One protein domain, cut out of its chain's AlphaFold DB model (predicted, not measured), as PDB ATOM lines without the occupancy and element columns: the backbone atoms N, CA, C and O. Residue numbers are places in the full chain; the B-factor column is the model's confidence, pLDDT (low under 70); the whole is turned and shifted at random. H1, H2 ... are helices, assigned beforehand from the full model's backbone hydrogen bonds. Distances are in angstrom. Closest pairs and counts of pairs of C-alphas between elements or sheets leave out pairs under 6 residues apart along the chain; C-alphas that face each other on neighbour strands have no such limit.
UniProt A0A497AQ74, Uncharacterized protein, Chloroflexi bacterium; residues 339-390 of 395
ATOM      1  N   GLU A 339      35.731 -34.683 -15.926       81.25
ATOM      2  CA  GLU A 339      36.644 -35.437 -15.057       81.25
ATOM      3  C   GLU A 339      37.265 -36.651 -15.762       81.25
ATOM      4  O   GLU A 339      38.451 -36.936 -15.608       81.25
ATOM      5  N   PHE A 340      36.489 -37.356 -16.591       84.81
ATOM      6  CA  PHE A 340      37.005 -38.490 -17.354       84.81
ATOM      7  C   PHE A 340      37.957 -38.022 -18.458       84.81
ATOM      8  O   PHE A 340      39.017 -38.611 -18.651       84.81
ATOM      9  N   ILE A 341      37.607 -36.945 -19.169       81.12
ATOM     10  CA  ILE A 341      38.464 -36.371 -20.218       81.12
ATOM     11  C   ILE A 341      39.805 -35.923 -19.625       81.12
ATOM     12  O   ILE A 341      40.858 -36.223 -20.190       81.12
ATOM     13  N   GLU A 342      39.773 -35.248 -18.478       82.12
ATOM     14  CA  GLU A 342      40.966 -34.810 -17.759       82.12
ATOM     15  C   GLU A 342      41.825 -36.000 -17.307       82.12
ATOM     16  O   GLU A 342      43.041 -36.004 -17.511       82.12
ATOM     17  N   TRP A 343      41.198 -37.059 -16.789       90.50
ATOM     18  CA  TRP A 343      41.904 -38.284 -16.427       90.50
ATOM     19  C   TRP A 343      42.610 -38.930 -17.628       90.50
ATOM     20  O   TRP A 343      43.795 -39.248 -17.529       90.50
ATOM     21  N   VAL A 344      41.935 -39.075 -18.779       85.69
ATOM     22  CA  VAL A 344      42.551 -39.666 -19.985       85.69
ATOM     23  C   VAL A 344      43.705 -38.795 -20.492       85.69
ATOM     24  O   VAL A 344      44.747 -39.333 -20.862       85.69
ATOM     25  N   HIS A 345      43.564 -37.465 -20.474       82.94
ATOM     26  CA  HIS A 345      44.638 -36.545 -20.866       82.94
ATOM     27  C   HIS A 345      45.887 -36.679 -19.988       82.94
ATOM     28  O   HIS A 345      47.001 -36.656 -20.512       82.94
ATOM     29  N   ASN A 346      45.703 -36.847 -18.677       84.25
ATOM     30  CA  ASN A 346      46.801 -36.959 -17.720       84.25
ATOM     31  C   ASN A 346      47.457 -38.347 -17.738       84.25
ATOM     32  O   ASN A 346      48.681 -38.448 -17.681       84.25
ATOM     33  N   ALA A 347      46.661 -39.415 -17.835       84.94
ATOM     34  CA  ALA A 347      47.160 -40.788 -17.815       84.94
ATOM     35  C   ALA A 347      47.740 -41.231 -19.171       84.94
ATOM     36  O   ALA A 347      48.726 -41.968 -19.210       84.94
ATOM     37  N   PHE A 348      47.153 -40.771 -20.283       85.44
ATOM     38  CA  PHE A 348      47.490 -41.212 -21.643       85.44
ATOM     39  C   PHE A 348      47.545 -40.030 -22.630       85.44
ATOM     40  O   PHE A 348      46.729 -39.927 -23.554       85.44
ATOM     41  N   PRO A 349      48.532 -39.129 -22.499       77.12
ATOM     42  CA  PRO A 349      48.610 -37.927 -23.329       77.12
ATOM     43  C   PRO A 349      48.700 -38.242 -24.829       77.12
ATOM     44  O   PRO A 349      48.077 -37.556 -25.638       77.12
ATOM     45  N   ASP A 350      49.402 -39.305 -25.224       72.62
ATOM     46  CA  ASP A 350      49.509 -39.694 -26.637       72.62
ATOM     47  C   ASP A 350      48.203 -40.284 -27.193       72.62
ATOM     48  O   ASP A 350      47.850 -40.021 -28.341       72.62
ATOM     49  N   PHE A 351      47.406 -40.952 -26.355       74.56
ATOM     50  CA  PHE A 351      46.077 -41.444 -26.727       74.56
ATOM     51  C   PHE A 351      45.125 -40.294 -27.075       74.56
ATOM     52  O   PHE A 351      44.410 -40.343 -28.075       74.56
ATOM     53  N   THR A 352      45.151 -39.211 -26.292       66.19
ATOM     54  CA  THR A 352      44.302 -38.032 -26.543       66.19
ATOM     55  C   THR A 352      44.708 -37.211 -27.766       66.19
ATOM     56  O   THR A 352      43.868 -36.526 -28.354       66.19
ATOM     57  N   LYS A 353      45.971 -37.299 -28.203       66.00
ATOM     58  CA  LYS A 353      46.408 -36.699 -29.475       66.00
ATOM     59  C   LYS A 353      45.768 -37.408 -30.666       66.00
ATOM     60  O   LYS A 353      45.366 -36.756 -31.631       66.00
ATOM     61  N   ASP A 354      45.643 -38.729 -30.577       59.41
ATOM     62  CA  ASP A 354      45.120 -39.563 -31.654       59.41
ATOM     63  C   ASP A 354      43.588 -39.702 -31.609       59.41
ATOM     64  O   ASP A 354      42.939 -39.910 -32.648       59.41
ATOM     65  N   HIS A 355      42.972 -39.552 -30.431       64.12
ATOM     66  CA  HIS A 355      41.540 -39.761 -30.204       64.12
ATOM     67  C   HIS A 355      40.882 -38.557 -29.512       64.12
ATOM     68  O   HIS A 355      41.120 -38.257 -28.347       64.12
ATOM     69  N   SER A 356      39.994 -37.875 -30.242       66.25
ATOM     70  CA  SER A 356      39.185 -36.767 -29.715       66.25
ATOM     71  C   SER A 356      37.930 -37.320 -29.038       66.25
ATOM     72  O   SER A 356      36.893 -37.433 -29.691       66.25
ATOM     73  N   LEU A 357      38.020 -37.638 -27.748       70.50
ATOM     74  CA  LEU A 357      36.886 -38.083 -26.934       70.50
ATOM     75  C   LEU A 357      36.002 -36.884 -26.566       70.50
ATOM     76  O   LEU A 357      36.434 -36.004 -25.827       70.50
ATOM     77  N   LYS A 358      34.778 -36.812 -27.097       66.44
ATOM     78  CA  LYS A 358      33.822 -35.735 -26.770       66.44
ATOM     79  C   LYS A 358      32.428 -36.242 -26.401       66.44
ATOM     80  O   LYS A 358      31.666 -35.510 -25.780       66.44
ATOM     81  N   ARG A 359      32.058 -37.460 -26.797       66.94
ATOM     82  CA  ARG A 359      30.711 -38.030 -26.626       66.94
ATOM     83  C   ARG A 359      30.794 -39.491 -26.212       66.94
ATOM     84  O   ARG A 359      31.690 -40.190 -26.663       66.94
ATOM     85  N   ALA A 360      29.826 -39.987 -25.442       64.75
ATOM     86  CA  ALA A 360      29.801 -41.394 -25.019       64.75
ATOM     87  C   ALA A 360      29.880 -42.393 -26.198       64.75
ATOM     88  O   ALA A 360      30.471 -43.464 -26.077       64.75
ATOM     89  N   VAL A 361      29.377 -42.015 -27.382       64.00
ATOM     90  CA  VAL A 361      29.505 -42.819 -28.614       64.00
ATOM     91  C   VAL A 361      30.965 -43.030 -29.052       64.00
ATOM     92  O   VAL A 361      31.272 -44.033 -29.693       64.00
ATOM     93  N   ASP A 362      31.871 -42.115 -28.690       68.19
ATOM     94  CA  ASP A 362      33.305 -42.233 -28.971       68.19
ATOM     95  C   ASP A 362      33.930 -43.393 -28.170       68.19
ATOM     96  O   ASP A 362      34.889 -44.014 -28.625       68.19
ATOM     97  N   LEU A 363      33.348 -43.732 -27.013       72.88
ATOM     98  CA  LEU A 363      33.803 -44.800 -26.119       72.88
ATOM     99  C   LEU A 363      33.171 -46.164 -26.456       72.88
ATOM    100  O   LEU A 363      33.824 -47.197 -26.316       72.88
ATOM    101  N   GLN A 364      31.944 -46.193 -26.990       71.06
ATOM    102  CA  GLN A 364      31.251 -47.441 -27.370       71.06
ATOM    103  C   GLN A 364      31.992 -48.241 -28.454       71.06
ATOM    104  O   GLN A 364      31.917 -49.469 -28.508       71.06
ATOM    105  N   TRP A 365      32.722 -47.562 -29.342       70.12
ATOM    106  CA  TRP A 365      33.574 -48.239 -30.323       70.12
ATOM    107  C   TRP A 365      34.791 -48.905 -29.665       70.12
ATOM    108  O   TRP A 365      35.113 -50.043 -30.014       70.12
ATOM    109  N   LEU A 366      35.434 -48.229 -28.708       72.06
ATOM    110  CA  LEU A 366      36.558 -48.786 -27.955       72.06
ATOM    111  C   LEU A 366      36.119 -50.040 -27.189       72.06
ATOM    112  O   LEU A 366      36.802 -51.059 -27.236       72.06
ATOM    113  N   GLN A 367      34.927 -50.010 -26.589       76.12
ATOM    114  CA  GLN A 367      34.334 -51.161 -25.907       76.12
ATOM    115  C   GLN A 367      34.179 -52.380 -26.824       76.12
ATOM    116  O   GLN A 367      34.559 -53.490 -26.452       76.12
ATOM    117  N   LYS A 368      33.714 -52.183 -28.064       73.25
ATOM    118  CA  LYS A 368      33.619 -53.274 -29.049       73.25
ATOM    119  C   LYS A 368      34.981 -53.857 -29.432       73.25
ATOM    120  O   LYS A 368      35.060 -55.050 -29.711       73.25
ATOM    121  N   LEU A 369      36.048 -53.054 -29.453       68.50
ATOM    122  CA  LEU A 369      37.404 -53.552 -29.726       68.50
ATOM    123  C   LEU A 369      37.939 -54.420 -28.585       68.50
ATOM    124  O   LEU A 369      38.523 -55.474 -28.851       68.50
ATOM    125  N   VAL A 370      37.680 -54.015 -27.339       73.94
ATOM    126  CA  VAL A 370      38.002 -54.807 -26.143       73.94
ATOM    127  C   VAL A 370      37.243 -56.136 -26.162       73.94
ATOM    128  O   VAL A 370      37.851 -57.196 -26.025       73.94
ATOM    129  N   GLN A 371      35.935 -56.113 -26.443       74.56
ATOM    130  CA  GLN A 371      35.113 -57.328 -26.567       74.56
ATOM    131  C   GLN A 371      35.608 -58.268 -27.684       74.56
ATOM    132  O   GLN A 371      35.547 -59.488 -27.547       74.56
ATOM    133  N   GLN A 372      36.153 -57.718 -28.775       69.38
ATOM    134  CA  GLN A 372      36.756 -58.481 -29.876       69.38
ATOM    135  C   GLN A 372      38.199 -58.945 -29.597       69.38
ATOM    136  O   GLN A 372      38.818 -59.542 -30.480       69.38
ATOM    137  N   LYS A 373      38.739 -58.701 -28.392       66.12
ATOM    138  CA  LYS A 373      40.117 -59.029 -27.978       66.12
ATOM    139  C   LYS A 373      41.193 -58.447 -28.904       66.12
ATOM    140  O   LYS A 373      42.256 -59.041 -29.091       66.12
ATOM    141  N   VAL A 374      40.928 -57.287 -29.506       53.62
ATOM    142  CA  VAL A 374      41.907 -56.582 -30.340       53.62
ATOM    143  C   VAL A 374      42.803 -55.770 -29.402       53.62
ATOM    144  O   VAL A 374      42.456 -54.667 -28.995       53.62
ATOM    145  N   GLY A 375      43.911 -56.392 -28.993       60.03
ATOM    146  CA  GLY A 375      44.722 -56.004 -27.838       60.03
ATOM    147  C   GLY A 375      45.466 -54.673 -27.947       60.03
ATOM    148  O   GLY A 375      46.569 -54.608 -28.486       60.03
ATOM    149  N   ASP A 376      44.916 -53.657 -27.294       72.81
ATOM    150  CA  ASP A 376      45.656 -52.490 -26.826       72.81
ATOM    151  C   ASP A 376      45.327 -52.271 -25.342       72.81
ATOM    152  O   ASP A 376      44.185 -51.986 -24.972       72.81
ATOM    153  N   LYS A 377      46.343 -52.419 -24.482       79.00
ATOM    154  CA  LYS A 377      46.202 -52.279 -23.026       79.00
ATOM    155  C   LYS A 377      45.724 -50.884 -22.621       79.00
ATOM    156  O   LYS A 377      45.069 -50.751 -21.592       79.00
ATOM    157  N   VAL A 378      46.041 -49.858 -23.410       80.69
ATOM    158  CA  VAL A 378      45.593 -48.484 -23.150       80.69
ATOM    159  C   VAL A 378      44.097 -48.364 -23.437       80.69
ATOM    160  O   VAL A 378      43.362 -47.804 -22.630       80.69
ATOM    161  N   ILE A 379      43.621 -48.961 -24.535       81.38
ATOM    162  CA  ILE A 379      42.190 -48.999 -24.870       81.38
ATOM    163  C   ILE A 379      41.395 -49.727 -23.781       81.38
ATOM    164  O   ILE A 379      40.364 -49.220 -23.343       81.38
ATOM    165  N   GLU A 380      41.884 -50.875 -23.307       82.25
ATOM    166  CA  GLU A 380      41.248 -51.623 -22.213       82.25
ATOM    167  C   GLU A 380      41.131 -50.781 -20.937       82.25
ATOM    168  O   GLU A 380      40.063 -50.721 -20.333       82.25
ATOM    169  N   GLN A 381      42.198 -50.077 -20.552       85.56
ATOM    170  CA  GLN A 381      42.194 -49.208 -19.370       85.56
ATOM    171  C   GLN A 381      41.210 -48.039 -19.511       85.56
ATOM    172  O   GLN A 381      40.485 -47.733 -18.565       85.56
ATOM    173  N   VAL A 382      41.137 -47.420 -20.692       85.62
ATOM    174  CA  VAL A 382      40.204 -46.316 -20.973       85.62
ATOM    175  C   VAL A 382      38.747 -46.794 -20.961       85.62
ATOM    176  O   VAL A 382      37.892 -46.120 -20.387       85.62
ATOM    177  N   VAL A 383      38.451 -47.960 -21.547       86.56
ATOM    178  CA  VAL A 383      37.098 -48.550 -21.550       86.56
ATOM    179  C   VAL A 383      36.673 -48.955 -20.146       86.56
ATOM    180  O   VAL A 383      35.584 -48.581 -19.720       86.56
ATOM    181  N   ASN A 384      37.536 -49.651 -19.404       87.31
ATOM    182  CA  ASN A 384      37.238 -50.053 -18.031       87.31
ATOM    183  C   ASN A 384      36.951 -48.828 -17.162       87.31
ATOM    184  O   ASN A 384      35.965 -48.818 -16.428       87.31
ATOM    185  N   LYS A 385      37.738 -47.754 -17.316       88.19
ATOM    186  CA  LYS A 385      37.497 -46.515 -16.578       88.19
ATOM    187  C   LYS A 385      36.174 -45.846 -16.956       88.19
ATOM    188  O   LYS A 385      35.482 -45.317 -16.091       88.19
ATOM    189  N   ALA A 386      35.799 -45.884 -18.233       84.38
ATOM    190  CA  ALA A 386      34.520 -45.352 -18.694       84.38
ATOM    191  C   ALA A 386      33.324 -46.151 -18.146       84.38
ATOM    192  O   ALA A 386      32.302 -45.555 -17.807       84.38
ATOM    193  N   CYS A 387      33.458 -47.475 -18.029       82.75
ATOM    194  CA  CYS A 387      32.467 -48.338 -17.390       82.75
ATOM    195  C   CYS A 387      32.367 -48.079 -15.878       82.75
ATOM    196  O   CYS A 387      31.264 -47.936 -15.356       82.75
ATOM    197  N   GLU A 388      33.501 -47.938 -15.178       85.31
ATOM    198  CA  GLU A 388      33.545 -47.572 -13.750       85.31
ATOM    199  C   GLU A 388      32.815 -46.251 -13.468       85.31
ATOM    200  O   GLU A 388      32.123 -46.125 -12.463       85.31
ATOM    201  N   MET A 389      32.964 -45.268 -14.359       82.50
ATOM    202  CA  MET A 389      32.341 -43.947 -14.229       82.50
ATOM    203  C   MET A 389      30.890 -43.899 -14.738       82.50
ATOM    204  O   MET A 389      30.298 -42.824 -14.788       82.50
ATOM    205  N   GLY A 390      30.309 -45.036 -15.144       77.25
ATOM    206  CA  GLY A 390      28.934 -45.114 -15.650       77.25
ATOM    207  C   GLY A 390      28.711 -44.413 -16.996       77.25
ATOM    208  O   GLY A 390      27.570 -44.160 -17.378       77.25
TER     209      GLY A 390
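AT A GLANCE: This is residues 339 to 390 of the 395 residues of an uncharacterized protein of Chloroflexi bacterium (UniProt A0A497AQ74). H1 and H4 run side by side in opposite directions, with short H2 turning off the end of H1 and H3 packed steeply across H4. The printed part has 52 residues, with four named helices in the order H1, H2, H3, H4 and no named strand: all helix. It is compact, with a radius of gyration of the C-alphas of 10.2 A and spans of 27 by 23 by 16 A.

HOW THE PARTS SIT: H1, residues 339 to 347, and H2, residues 349 to 354, touch only at the corner, about perpendicular at 73 degrees; their closest C-alphas, of His 345 and Thr 352, are 5.9 A apart. H3, residues 360 to 371, is apart from both. H4, residues 377 to 388, touches H3 at a steep tilt of 58 degrees, opposite ways; their closest C-alphas, of Gln 367 and Val 383, are 5.8 A apart. H1 and H4 are close but not clearly touching, at a shallow tilt of 22 degrees. Every O i to N i+4 pair is within hydrogen-bond range in H1, H2 and H4; in H3, 6 of 8.

IN THESE COORDINATES: H1 begins at C-alpha 339 (36.644, -35.437, -15.057). H3 measures 16.9 A; H4, 16.4 A, ends at C-alpha 388 (33.545, -47.572, -13.750).

THE WHOLE: The printed part has no cut, and its three links are tight. Mean pLDDT of the printed part is 75.6; 15 residues are under 70.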